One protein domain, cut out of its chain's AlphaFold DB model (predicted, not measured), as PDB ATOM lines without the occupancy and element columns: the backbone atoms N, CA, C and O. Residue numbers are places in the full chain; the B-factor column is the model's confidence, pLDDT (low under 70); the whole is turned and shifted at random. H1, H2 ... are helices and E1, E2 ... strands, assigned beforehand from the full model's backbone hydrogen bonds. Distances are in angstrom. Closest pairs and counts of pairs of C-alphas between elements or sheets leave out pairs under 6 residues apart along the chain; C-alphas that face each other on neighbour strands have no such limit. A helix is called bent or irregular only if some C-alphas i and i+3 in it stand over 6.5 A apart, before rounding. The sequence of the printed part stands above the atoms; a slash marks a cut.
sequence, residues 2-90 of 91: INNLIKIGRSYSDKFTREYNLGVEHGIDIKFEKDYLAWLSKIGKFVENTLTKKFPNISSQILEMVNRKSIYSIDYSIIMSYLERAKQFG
ATOM      1  N   ILE A   2     270.366 -58.968  65.774       94.62
ATOM      2  CA  ILE A   2     271.295 -59.873  66.471       94.62
ATOM      3  C   ILE A   2     270.759 -60.399  67.811       94.62
ATOM      4  O   ILE A   2     270.871 -61.586  68.088       94.62
ATOM      5  N   ASN A   3     270.073 -59.557  68.595       95.94
ATOM      6  CA  ASN A   3     269.488 -59.960  69.880       95.94
ATOM      7  C   ASN A   3     268.503 -61.129  69.730       95.94
ATOM      8  O   ASN A   3     268.458 -62.011  70.582       95.94
ATOM      9  N   ASN A   4     267.735 -61.160  68.636       96.62
ATOM     10  CA  ASN A   4     266.815 -62.258  68.362       96.62
ATOM     11  C   ASN A   4     267.565 -63.528  67.934       96.62
ATOM     12  O   ASN A   4     267.219 -64.615  68.384       96.62
ATOM     13  N   LEU A   5     268.613 -63.395  67.109       97.12
ATOM     14  CA  LEU A   5     269.466 -64.526  66.724       97.12
ATOM     15  C   LEU A   5     270.133 -65.159  67.949       97.12
ATOM     16  O   LEU A   5     270.080 -66.375  68.090       97.12
ATOM     17  N   ILE A   6     270.666 -64.341  68.858       97.88
ATOM     18  CA  ILE A   6     271.251 -64.784  70.129       97.88
ATOM     19  C   ILE A   6     270.192 -65.455  71.007       97.88
ATOM     20  O   ILE A   6     270.428 -66.544  71.524       97.88
ATOM     21  N   LYS A   7     269.008 -64.845  71.162       98.06
ATOM     22  CA  LYS A   7     267.914 -65.415  71.965       98.06
ATOM     23  C   LYS A   7     267.502 -66.800  71.460       98.06
ATOM     24  O   LYS A   7     267.357 -67.712  72.266       98.06
ATOM     25  N   ILE A   8     267.321 -66.955  70.147       97.31
ATOM     26  CA  ILE A   8     266.993 -68.251  69.537       97.31
ATOM     27  C   ILE A   8     268.165 -69.224  69.707       97.31
ATOM     28  O   ILE A   8     267.942 -70.360  70.108       97.31
ATOM     29  N   GLY A   9     269.399 -68.776  69.475       96.75
ATOM     30  CA  GLY A   9     270.605 -69.594  69.619       96.75
ATOM     31  C   GLY A   9     270.739 -70.200  71.011       96.75
ATOM     32  O   GLY A   9     270.892 -71.408  71.140       96.75
ATOM     33  N   ARG A  10     270.536 -69.391  72.059       97.81
ATOM     34  CA  ARG A  10     270.534 -69.849  73.459       97.81
ATOM     35  C   ARG A  10     269.500 -70.934  73.744       97.81
ATOM     36  O   ARG A  10     269.704 -71.716  74.658       97.81
ATOM     37  N   SER A  11     268.412 -71.014  72.976       97.31
ATOM     38  CA  SER A  11     267.450 -72.105  73.145       97.31
ATOM     39  C   SER A  11     268.015 -73.469  72.738       97.31
ATOM     40  O   SER A  11     267.381 -74.466  73.044       97.31
ATOM     41  N   TYR A  12     269.163 -73.537  72.052       96.75
ATOM     42  CA  TYR A  12     269.800 -74.788  71.633       96.75
ATOM     43  C   TYR A  12     270.944 -75.257  72.536       96.75
ATOM     44  O   TYR A  12     271.445 -76.354  72.318       96.75
ATOM     45  N   SER A  13     271.360 -74.483  73.547       93.62
ATOM     46  CA  SER A  13     272.579 -74.769  74.322       93.62
ATOM     47  C   SER A  13     272.603 -76.143  74.996       93.62
ATOM     48  O   SER A  13     273.665 -76.736  75.123       93.62
ATOM     49  N   ASP A  14     271.444 -76.640  75.420       93.25
ATOM     50  CA  ASP A  14     271.245 -77.912  76.120       93.25
ATOM     51  C   ASP A  14     270.771 -79.047  75.193       93.25
ATOM     52  O   ASP A  14     270.498 -80.153  75.649       93.25
ATOM     53  N   LYS A  15     270.677 -78.789  73.883       94.88
ATOM     54  CA  LYS A  15     270.127 -79.727  72.890       94.88
ATOM     55  C   LYS A  15     271.198 -80.477  72.101       94.88
ATOM     56  O   LYS A  15     270.860 -81.248  71.208       94.88
ATOM     57  N   PHE A  16     272.475 -80.264  72.410       92.69
ATOM     58  CA  PHE A  16     273.597 -80.995  71.818       92.69
ATOM     59  C   PHE A  16     273.917 -82.232  72.656       92.69
ATOM     60  O   PHE A  16     274.837 -82.221  73.467       92.69
ATOM     61  N   THR A  17     273.116 -83.281  72.493       87.06
ATOM     62  CA  THR A  17     273.181 -84.501  73.314       87.06
ATOM     63  C   THR A  17     273.560 -85.743  72.515       87.06
ATOM     64  O   THR A  17     273.844 -86.785  73.101       87.06
ATOM     65  N   ARG A  18     273.573 -85.664  71.180       80.31
ATOM     66  CA  ARG A  18     273.884 -86.811  70.327       80.31
ATOM     67  C   ARG A  18     275.391 -86.952  70.193       80.31
ATOM     68  O   ARG A  18     276.038 -86.075  69.631       80.31
ATOM     69  N   GLU A  19     275.952 -88.055  70.664       78.75
ATOM     70  CA  GLU A  19     277.360 -88.369  70.422       78.75
ATOM     71  C   GLU A  19     277.567 -88.752  68.951       78.75
ATOM     72  O   GLU A  19     276.959 -89.700  68.451       78.75
ATOM     73  N   TYR A  20     278.409 -87.994  68.247       66.12
ATOM     74  CA  TYR A  20     278.833 -88.317  66.877       66.12
ATOM     75  C   TYR A  20     280.245 -88.909  66.842       66.12
ATOM     76  O   TYR A  20     280.541 -89.721  65.971       66.12
ATOM     77  N   ASN A  21     281.084 -88.554  67.818       64.44
ATOM     78  CA  ASN A  21     282.389 -89.156  68.073       64.44
ATOM     79  C   ASN A  21     282.470 -89.540  69.552       64.44
ATOM     80  O   ASN A  21     282.242 -88.677  70.402       64.44
ATOM     81  N   LEU A  22     282.811 -90.806  69.838       57.38
ATOM     82  CA  LEU A  22     282.943 -91.368  71.191       57.38
ATOM     83  C   LEU A  22     283.688 -90.396  72.122       57.38
ATOM     84  O   LEU A  22     284.901 -90.229  72.010       57.38
ATOM     85  N   GLY A  23     282.940 -89.749  73.019       58.81
ATOM     86  CA  GLY A  23     283.456 -88.896  74.091       58.81
ATOM     87  C   GLY A  23     284.037 -87.526  73.708       58.81
ATOM     88  O   GLY A  23     284.568 -86.864  74.597       58.81
ATOM     89  N   VAL A  24     283.968 -87.076  72.446       62.09
ATOM     90  CA  VAL A  24     284.669 -85.836  72.025       62.09
ATOM     91  C   VAL A  24     283.738 -84.756  71.481       62.09
ATOM     92  O   VAL A  24     283.949 -83.578  71.759       62.09
ATOM     93  N   GLU A  25     282.697 -85.120  70.731       74.25
ATOM     94  CA  GLU A  25     281.886 -84.120  70.034       74.25
ATOM     95  C   GLU A  25     280.402 -84.494  70.021       74.25
ATOM     96  O   GLU A  25     279.987 -85.513  69.455       74.25
ATOM     97  N   HIS A  26     279.602 -83.637  70.656       86.75
ATOM     98  CA  HIS A  26     278.150 -83.745  70.652       86.75
ATOM     99  C   HIS A  26     277.571 -82.910  69.517       86.75
ATOM    100  O   HIS A  26     277.939 -81.743  69.342       86.75
ATOM    101  N   GLY A  27     276.639 -83.491  68.775       91.94
ATOM    102  CA  GLY A  27     275.808 -82.796  67.807       91.94
ATOM    103  C   GLY A  27     274.397 -82.556  68.334       91.94
ATOM    104  O   GLY A  27     273.975 -83.140  69.336       91.94
ATOM    105  N   ILE A  28     273.678 -81.663  67.656       94.88
ATOM    106  CA  ILE A  28     272.289 -81.332  67.973       94.88
ATOM    107  C   ILE A  28     271.417 -82.595  67.900       94.88
ATOM    108  O   ILE A  28     271.569 -83.430  67.008       94.88
ATOM    109  N   ASP A  29     270.495 -82.739  68.845       93.88
ATOM    110  CA  ASP A  29     269.477 -83.782  68.807       93.88
ATOM    111  C   ASP A  29     268.632 -83.635  67.527       93.88
ATOM    112  O   ASP A  29     268.182 -82.540  67.162       93.88
ATOM    113  N   ILE A  30     268.408 -84.764  66.849       92.88
ATOM    114  CA  ILE A  30     267.704 -84.857  65.566       92.88
ATOM    115  C   ILE A  30     266.301 -84.242  65.610       92.88
ATOM    116  O   ILE A  30     265.821 -83.713  64.605       92.88
ATOM    117  N   LYS A  31     265.656 -84.235  66.784       95.50
ATOM    118  CA  LYS A  31     264.356 -83.592  67.006       95.50
ATOM    119  C   LYS A  31     264.394 -82.085  66.735       95.50
ATOM    120  O   LYS A  31     263.377 -81.515  66.345       95.50
ATOM    121  N   PHE A  32     265.537 -81.441  66.953       96.25
ATOM    122  CA  PHE A  32     265.709 -79.993  66.815       96.25
ATOM    123  C   PHE A  32     266.558 -79.596  65.606       96.25
ATOM    124  O   PHE A  32     266.609 -78.412  65.276       96.25
ATOM    125  N   GLU A  33     267.193 -80.555  64.927       95.50
ATOM    126  CA  GLU A  33     268.132 -80.312  63.826       95.50
ATOM    127  C   GLU A  33     267.541 -79.406  62.739       95.50
ATOM    128  O   GLU A  33     268.164 -78.424  62.342       95.50
ATOM    129  N   LYS A  34     266.303 -79.660  62.300       97.31
ATOM    130  CA  LYS A  34     265.649 -78.852  61.258       97.31
ATOM    131  C   LYS A  34     265.513 -77.375  61.654       97.31
ATOM    132  O   LYS A  34     265.838 -76.491  60.860       97.31
ATOM    133  N   ASP A  35     265.040 -77.109  62.868       97.94
ATOM    134  CA  ASP A  35     264.837 -75.744  63.368       97.94
ATOM    135  C   ASP A  35     266.173 -75.049  63.646       97.94
ATOM    136  O   ASP A  35     266.339 -73.853  63.374       97.94
ATOM    137  N   TYR A  36     267.152 -75.813  64.126       98.06
ATOM    138  CA  TYR A  36     268.520 -75.362  64.318       98.06
ATOM    139  C   TYR A  36     269.171 -74.961  62.985       98.06
ATOM    140  O   TYR A  36     269.697 -73.855  62.869       98.06
ATOM    141  N   LEU A  37     269.053 -75.778  61.934       97.88
ATOM    142  CA  LEU A  37     269.577 -75.452  60.604       97.88
ATOM    143  C   LEU A  37     268.866 -74.242  59.978       97.88
ATOM    144  O   LEU A  37     269.496 -73.424  59.302       97.88
ATOM    145  N   ALA A  38     267.567 -74.072  60.238       98.06
ATOM    146  CA  ALA A  38     266.842 -72.872  59.828       98.06
ATOM    147  C   ALA A  38     267.350 -71.614  60.557       98.06
ATOM    148  O   ALA A  38     267.451 -70.542  59.951       98.06
ATOM    149  N   TRP A  39     267.690 -71.722  61.844       98.06
ATOM    150  CA  TRP A  39     268.356 -70.654  62.592       98.06
ATOM    151  C   TRP A  39     269.764 -70.370  62.049       98.06
ATOM    152  O   TRP A  39     270.086 -69.208  61.797       98.06
ATOM    153  N   LEU A  40     270.550 -71.407  61.763       97.56
ATOM    154  CA  LEU A  40     271.897 -71.304  61.200       97.56
ATOM    155  C   LEU A  40     271.894 -70.572  59.846       97.56
ATOM    156  O   LEU A  40     272.698 -69.672  59.610       97.56
ATOM    157  N   SER A  41     270.912 -70.853  58.985       97.50
ATOM    158  CA  SER A  41     270.735 -70.130  57.718       97.50
ATOM    159  C   SER A  41     270.447 -68.632  57.917       97.50
ATOM    160  O   SER A  41     270.941 -67.792  57.159       97.50
ATOM    161  N   LYS A  42     269.687 -68.259  58.959       97.69
ATOM    162  CA  LYS A  42     269.445 -66.843  59.297       97.69
ATOM    163  C   LYS A  42     270.726 -66.145  59.760       97.69
ATOM    164  O   LYS A  42     270.886 -64.960  59.471       97.69
ATOM    165  N   ILE A  43     271.624 -66.863  60.438       97.19
ATOM    166  CA  ILE A  43     272.951 -66.346  60.798       97.19
ATOM    167  C   ILE A  43     273.762 -66.073  59.539       97.19
ATOM    168  O   ILE A  43     274.247 -64.957  59.403       97.19
ATOM    169  N   GLY A  44     273.843 -67.019  58.597       96.38
ATOM    170  CA  GLY A  44     274.585 -66.820  57.342       96.38
ATOM    171  C   GLY A  44     274.181 -65.534  56.623       96.38
ATOM    172  O   GLY A  44     275.017 -64.666  56.381       96.38
ATOM    173  N   LYS A  45     272.870 -65.337  56.426       96.19
ATOM    174  CA  LYS A  45     272.325 -64.110  55.815       96.19
ATOM    175  C   LYS A  45     272.687 -62.841  56.587       96.19
ATOM    176  O   LYS A  45     272.914 -61.796  55.985       96.19
ATOM    177  N   PHE A  46     272.682 -62.891  57.918       95.44
ATOM    178  CA  PHE A  46     273.062 -61.744  58.741       95.44
ATOM    179  C   PHE A  46     274.558 -61.435  58.621       95.44
ATOM    180  O   PHE A  46     274.933 -60.281  58.424       95.44
ATOM    181  N   VAL A  47     275.405 -62.461  58.697       95.25
ATOM    182  CA  VAL A  47     276.861 -62.318  58.613       95.25
ATOM    183  C   VAL A  47     277.268 -61.756  57.256       95.25
ATOM    184  O   VAL A  47     277.951 -60.731  57.230       95.25
ATOM    185  N   GLU A  48     276.771 -62.336  56.157       94.31
ATOM    186  CA  GLU A  48     277.032 -61.868  54.786       94.31
ATOM    187  C   GLU A  48     276.676 -60.394  54.596       94.31
ATOM    188  O   GLU A  48     277.487 -59.611  54.099       94.31
ATOM    189  N   ASN A  49     275.475 -60.003  55.028       93.56
ATOM    190  CA  ASN A  49     274.953 -58.667  54.765       93.56
ATOM    191  C   ASN A  49     275.515 -57.598  55.708       93.56
ATOM    192  O   ASN A  49     275.615 -56.433  55.324       93.56
ATOM    193  N   THR A  50     275.827 -57.954  56.958       92.19
ATOM    194  CA  THR A  50     276.107 -56.969  58.017       92.19
ATOM    195  C   THR A  50     277.544 -57.016  58.522       92.19
ATOM    196  O   THR A  50     278.134 -55.963  58.760       92.19
ATOM    197  N   LEU A  51     278.131 -58.204  58.683       91.06
ATOM    198  CA  LEU A  51     279.382 -58.360  59.431       91.06
ATOM    199  C   LEU A  51     280.612 -58.619  58.552       91.06
ATOM    200  O   LEU A  51     281.723 -58.287  58.967       91.06
ATOM    201  N   THR A  52     280.456 -59.135  57.328       89.94
ATOM    202  CA  THR A  52     281.584 -59.447  56.424       89.94
ATOM    203  C   THR A  52     282.491 -58.249  56.148       89.94
ATOM    204  O   THR A  52     283.709 -58.392  56.164       89.94
ATOM    205  N   LYS A  53     281.936 -57.042  55.976       87.06
ATOM    206  CA  LYS A  53     282.743 -55.836  55.707       87.06
ATOM    207  C   LYS A  53     283.600 -55.387  56.894       87.06
ATOM    208  O   LYS A  53     284.600 -54.710  56.688       87.06
ATOM    209  N   LYS A  54     283.199 -55.720  58.124       86.12
ATOM    210  CA  LYS A  54     283.859 -55.242  59.349       86.12
ATOM    211  C   LYS A  54     284.737 -56.292  60.020       86.12
ATOM    212  O   LYS A  54     285.746 -55.935  60.613       86.12
ATOM    213  N   PHE A  55     284.383 -57.569  59.900       88.38
ATOM    214  CA  PHE A  55     285.133 -58.680  60.489       88.38
ATOM    215  C   PHE A  55     285.418 -59.780  59.453       88.38
ATOM    216  O   PHE A  55     285.057 -60.929  59.691       88.38
ATOM    217  N   PRO A  56     286.045 -59.470  58.304       86.81
ATOM    218  CA  PRO A  56     286.084 -60.360  57.138       86.81
ATOM    219  C   PRO A  56     286.620 -61.764  57.445       86.81
ATOM    220  O   PRO A  56     285.999 -62.753  57.067       86.81
ATOM    221  N   ASN A  57     287.715 -61.862  58.203       90.06
ATOM    222  CA  ASN A  57     288.355 -63.146  58.497       90.06
ATOM    223  C   ASN A  57     287.464 -64.054  59.357       90.06
ATOM    224  O   ASN A  57     287.269 -65.221  59.031       90.06
ATOM    225  N   ILE A  58     286.891 -63.514  60.438       90.06
ATOM    226  CA  ILE A  58     286.040 -64.297  61.344       90.06
ATOM    227  C   ILE A  58     284.690 -64.583  60.678       90.06
ATOM    228  O   ILE A  58     284.194 -65.699  60.756       90.06
ATOM    229  N   SER A  59     284.125 -63.611  59.956       94.38
ATOM    230  CA  SER A  59     282.904 -63.804  59.170       94.38
ATOM    231  C   SER A  59     283.055 -64.950  58.168       94.38
ATOM    232  O   SER A  59     282.140 -65.754  58.052       94.38
ATOM    233  N   SER A  60     284.212 -65.085  57.508       94.94
ATOM    234  CA  SER A  60     284.490 -66.211  56.604       94.94
ATOM    235  C   SER A  60     284.408 -67.568  57.317       94.94
ATOM    236  O   SER A  60     283.730 -68.472  56.836       94.94
ATOM    237  N   GLN A  61     285.008 -67.689  58.508       95.94
ATOM    238  CA  GLN A  61     284.938 -68.915  59.317       95.94
ATOM    239  C   GLN A  61     283.495 -69.259  59.714       95.94
ATOM    240  O   GLN A  61     283.074 -70.410  59.613       95.94
ATOM    241  N   ILE A  62     282.709 -68.258  60.122       97.19
ATOM    242  CA  ILE A  62     281.296 -68.461  60.464       97.19
ATOM    243  C   ILE A  62     280.492 -68.907  59.240       97.19
ATOM    244  O   ILE A  62     279.668 -69.814  59.341       97.19
ATOM    245  N   LEU A  63     280.735 -68.303  58.076       97.00
ATOM    246  CA  LEU A  63     280.053 -68.683  56.841       97.00
ATOM    247  C   LEU A  63     280.416 -70.094  56.389       97.00
ATOM    248  O   LEU A  63     279.537 -70.810  55.921       97.00
ATOM    249  N   GLU A  64     281.652 -70.542  56.596       97.06
ATOM    250  CA  GLU A  64     282.041 -71.932  56.348       97.06
ATOM    251  C   GLU A  64     281.215 -72.911  57.204       97.06
ATOM    252  O   GLU A  64     280.634 -73.858  56.668       97.06
ATOM    253  N   MET A  65     281.079 -72.644  58.510       96.88
ATOM    254  CA  MET A  65     280.270 -73.457  59.437       96.88
ATOM    255  C   MET A  65     278.787 -73.492  59.043       96.88
ATOM    256  O   MET A  65     278.139 -74.540  59.115       96.88
ATOM    257  N   VAL A  66     278.246 -72.352  58.597       96.31
ATOM    258  CA  VAL A  66     276.865 -72.248  58.108       96.31
ATOM    259  C   VAL A  66     276.686 -73.020  56.797       96.31
ATOM    260  O   VAL A  66     275.729 -73.783  56.663       96.31
ATOM    261  N   ASN A  67     277.610 -72.866  55.847       96.31
ATOM    262  CA  ASN A  67     277.538 -73.484  54.522       96.31
ATOM    263  C   ASN A  67     277.647 -75.008  54.588       96.31
ATOM    264  O   ASN A  67     276.917 -75.703  53.879       96.31
ATOM    265  N   ARG A  68     278.479 -75.540  55.494       96.81
ATOM    266  CA  ARG A  68     278.540 -76.986  55.765       96.81
ATOM    267  C   ARG A  68     277.369 -77.513  56.596       96.81
ATOM    268  O   ARG A  68     277.323 -78.708  56.862       96.81
ATOM    269  N   LYS A  69     276.425 -76.647  56.996       95.69
ATOM    270  CA  LYS A  69     275.268 -76.979  57.845       95.69
ATOM    271  C   LYS A  69     275.692 -77.664  59.146       95.69
ATOM    272  O   LYS A  69     275.144 -78.702  59.508       95.69
ATOM    273  N   SER A  70     276.692 -77.104  59.825       95.12
ATOM    274  CA  SER A  70     277.278 -77.766  60.987       95.12
ATOM    275  C   SER A  70     276.277 -77.978  62.113       95.12
ATOM    276  O   SER A  70     275.660 -77.026  62.589       95.12
ATOM    277  N   ILE A  71     276.195 -79.222  62.576       95.38
ATOM    278  CA  ILE A  71     275.347 -79.680  63.675       95.38
ATOM    279  C   ILE A  71     276.108 -79.834  64.997       95.38
ATOM    280  O   ILE A  71     275.518 -80.276  65.980       95.38
ATOM    281  N   TYR A  72     277.401 -79.506  65.036       95.25
ATOM    282  CA  TYR A  72     278.269 -79.775  66.182       95.25
ATOM    283  C   TYR A  72     278.242 -78.659  67.236       95.25
ATOM    284  O   TYR A  72     278.163 -77.469  66.925       95.25
ATOM    285  N   SER A  73     278.355 -79.055  68.504       94.12
ATOM    286  CA  SER A  73     278.350 -78.157  69.672       94.12
ATOM    287  C   SER A  73     279.523 -77.173  69.701       94.12
ATOM    288  O   SER A  73     279.369 -76.044  70.179       94.12
ATOM    289  N   ILE A  74     280.683 -77.568  69.170       93.88
ATOM    290  CA  ILE A  74     281.873 -76.714  69.083       93.88
ATOM    291  C   ILE A  74     281.607 -75.539  68.137       93.88
ATOM    292  O   ILE A  74     281.747 -74.380  68.533       93.88
ATOM    293  N   ASP A  75     281.135 -75.822  66.922       95.69
ATOM    294  CA  ASP A  75     280.789 -74.791  65.940       95.69
ATOM    295  C   ASP A  75     279.681 -73.869  66.459       95.69
ATOM    296  O   ASP A  75     279.785 -72.645  66.353       95.69
ATOM    297  N   TYR A  76     278.654 -74.434  67.103       97.12
ATOM    298  CA  TYR A  76     277.617 -73.654  67.783       97.12
ATOM    299  C   TYR A  76     278.208 -72.674  68.809       97.12
ATOM    300  O   TYR A  76     277.838 -71.497  68.827       97.12
ATOM    301  N   SER A  77     279.153 -73.126  69.635       96.38
ATOM    302  CA  SER A  77     279.785 -72.299  70.671       96.38
ATOM    303  C   SER A  77     280.594 -71.145  70.071       96.38
ATOM    304  O   SER A  77     280.547 -70.016  70.576       96.38
ATOM    305  N   ILE A  78     281.290 -71.398  68.959       96.69
ATOM    306  CA  ILE A  78     282.035 -70.377  68.212       96.69
ATOM    307  C   ILE A  78     281.070 -69.343  67.621       96.69
ATOM    308  O   ILE A  78     281.258 -68.139  67.814       96.69
ATOM    309  N   ILE A  79     279.998 -69.800  66.970       97.31
ATOM    310  CA  ILE A  79     278.957 -68.941  66.393       97.31
ATOM    311  C   ILE A  79     278.317 -68.056  67.464       97.31
ATOM    312  O   ILE A  79     278.185 -66.846  67.270       97.31
ATOM    313  N   MET A  80     277.947 -68.623  68.613       98.06
ATOM    314  CA  MET A  80     277.341 -67.862  69.706       98.06
ATOM    315  C   MET A  80     278.295 -66.806  70.265       98.06
ATOM    316  O   MET A  80     277.897 -65.651  70.429       98.06
ATOM    317  N   SER A  81     279.560 -67.167  70.488       96.75
ATOM    318  CA  SER A  81     280.589 -66.233  70.961       96.75
ATOM    319  C   SER A  81     280.807 -65.083  69.976       96.75
ATOM    320  O   SER A  81     280.931 -63.922  70.372       96.75
ATOM    321  N   TYR A  82     280.801 -65.388  68.680       96.00
ATOM    322  CA  TYR A  82     280.907 -64.390  67.625       96.00
ATOM    323  C   TYR A  82     279.712 -63.426  67.608       96.00
ATOM    324  O   TYR A  82     279.914 -62.212  67.538       96.00
ATOM    325  N   LEU A  83     278.478 -63.930  67.727       96.38
ATOM    326  CA  LEU A  83     277.279 -63.088  67.779       96.38
ATOM    327  C   LEU A  83     277.266 -62.177  69.014       96.38
ATOM    328  O   LEU A  83     276.961 -60.991  68.893       96.38
ATOM    329  N   GLU A  84     277.623 -62.693  70.191       96.25
ATOM    330  CA  GLU A  84     277.713 -61.884  71.417       96.25
ATOM    331  C   GLU A  84     278.780 -60.793  71.286       96.25
ATOM    332  O   GLU A  84     278.553 -59.641  71.662       96.25
ATOM    333  N   ARG A  85     279.924 -61.117  70.678       93.69
ATOM    334  CA  ARG A  85     280.970 -60.132  70.410       93.69
ATOM    335  C   ARG A  85     280.512 -59.072  69.411       93.69
ATOM    336  O   ARG A  85     280.715 -57.889  69.652       93.69
ATOM    337  N   ALA A  86     279.852 -59.457  68.320       93.38
ATOM    338  CA  ALA A  86     279.279 -58.500  67.376       93.38
ATOM    339  C   ALA A  86     278.255 -57.579  68.068       93.38
ATOM    340  O   ALA A  86     278.299 -56.364  67.887       93.38
ATOM    341  N   LYS A  87     277.407 -58.106  68.955       94.94
ATOM    342  CA  LYS A  87     276.480 -57.288  69.747       94.94
ATOM    343  C   LYS A  87     277.210 -56.234  70.593       94.94
ATOM    344  O   LYS A  87     276.752 -55.097  70.662       94.94
ATOM    345  N   GLN A  88     278.353 -56.569  71.198       93.12
ATOM    346  CA  GLN A  88     279.170 -55.601  71.953       93.12
ATOM    347  C   GLN A  88     279.703 -54.453  71.077       93.12
ATOM    348  O   GLN A  88     279.917 -53.354  71.576       93.12
ATOM    349  N   PHE A  89     279.866 -54.683  69.772       90.44
ATOM    350  CA  PHE A  89     280.240 -53.659  68.790       90.44
ATOM    351  C   PHE A  89     279.041 -52.892  68.196       90.44
ATOM    352  O   PHE A  89     279.232 -52.095  67.275       90.44
ATOM    353  N   GLY A  90     277.823 -53.110  68.706       89.81
ATOM    354  CA  GLY A  90     276.630 -52.342  68.339       89.81
ATOM    355  C   GLY A  90     275.840 -52.856  67.129       89.81
ATOM    356  O   GLY A  90     275.126 -52.060  66.517       89.81
TER     357      GLY A  90
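This is residues 2 to 90 of the 91 residues of an uncharacterized protein of Clostridium novyi A str. 4570 (UniProt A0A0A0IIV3). Helices H2, H3 and H4 form a lengthwise up-and-down bundle, each running against the one before, with shorter H1 along H2 and H4. A small antiparallel hairpin, E1 - E2, sits at one end. The printed part has 89 residues, four named helices and two named strands, ordered H1 E1 E2 H2 H3 H4. It is mostly helix and compact, radius of gyration of the C-alphas 12.7 A, spanning 38 by 23 by 20 A.

H1, residues 2 to 10, begins at C-alpha 2 (271.295, -59.873, 66.471). E1 is residues 18 to 21 and E2 residues 25 to 27. H2, residues 30 to 51, is 29.6 A long and irregular, with C-alphas 31 and 34 7.6 A apart. H3, residues 56 to 67, spans 15.9 A. H4, residues 73 to 88, spans 22.7 A and ends at C-alpha 88 (279.170, -55.601, 71.953).

H2 and H3, a helical hairpin, touch at C-alphas 44 and 63, 5.8 A. H3 and H4 are close but not clearly touching. H1 touches H4, closest C-alphas 2 and 87, 6.7 A. N 27 and O 18 of E2 and E1 are 2.8 A apart, within hydrogen-bond range. Every O i to N i+4 pair is within range in H1, H3 and H4; in H2, 16 of 18.

The printed part has no cut and no long link; residues 20 to 24 have pLDDT under 70.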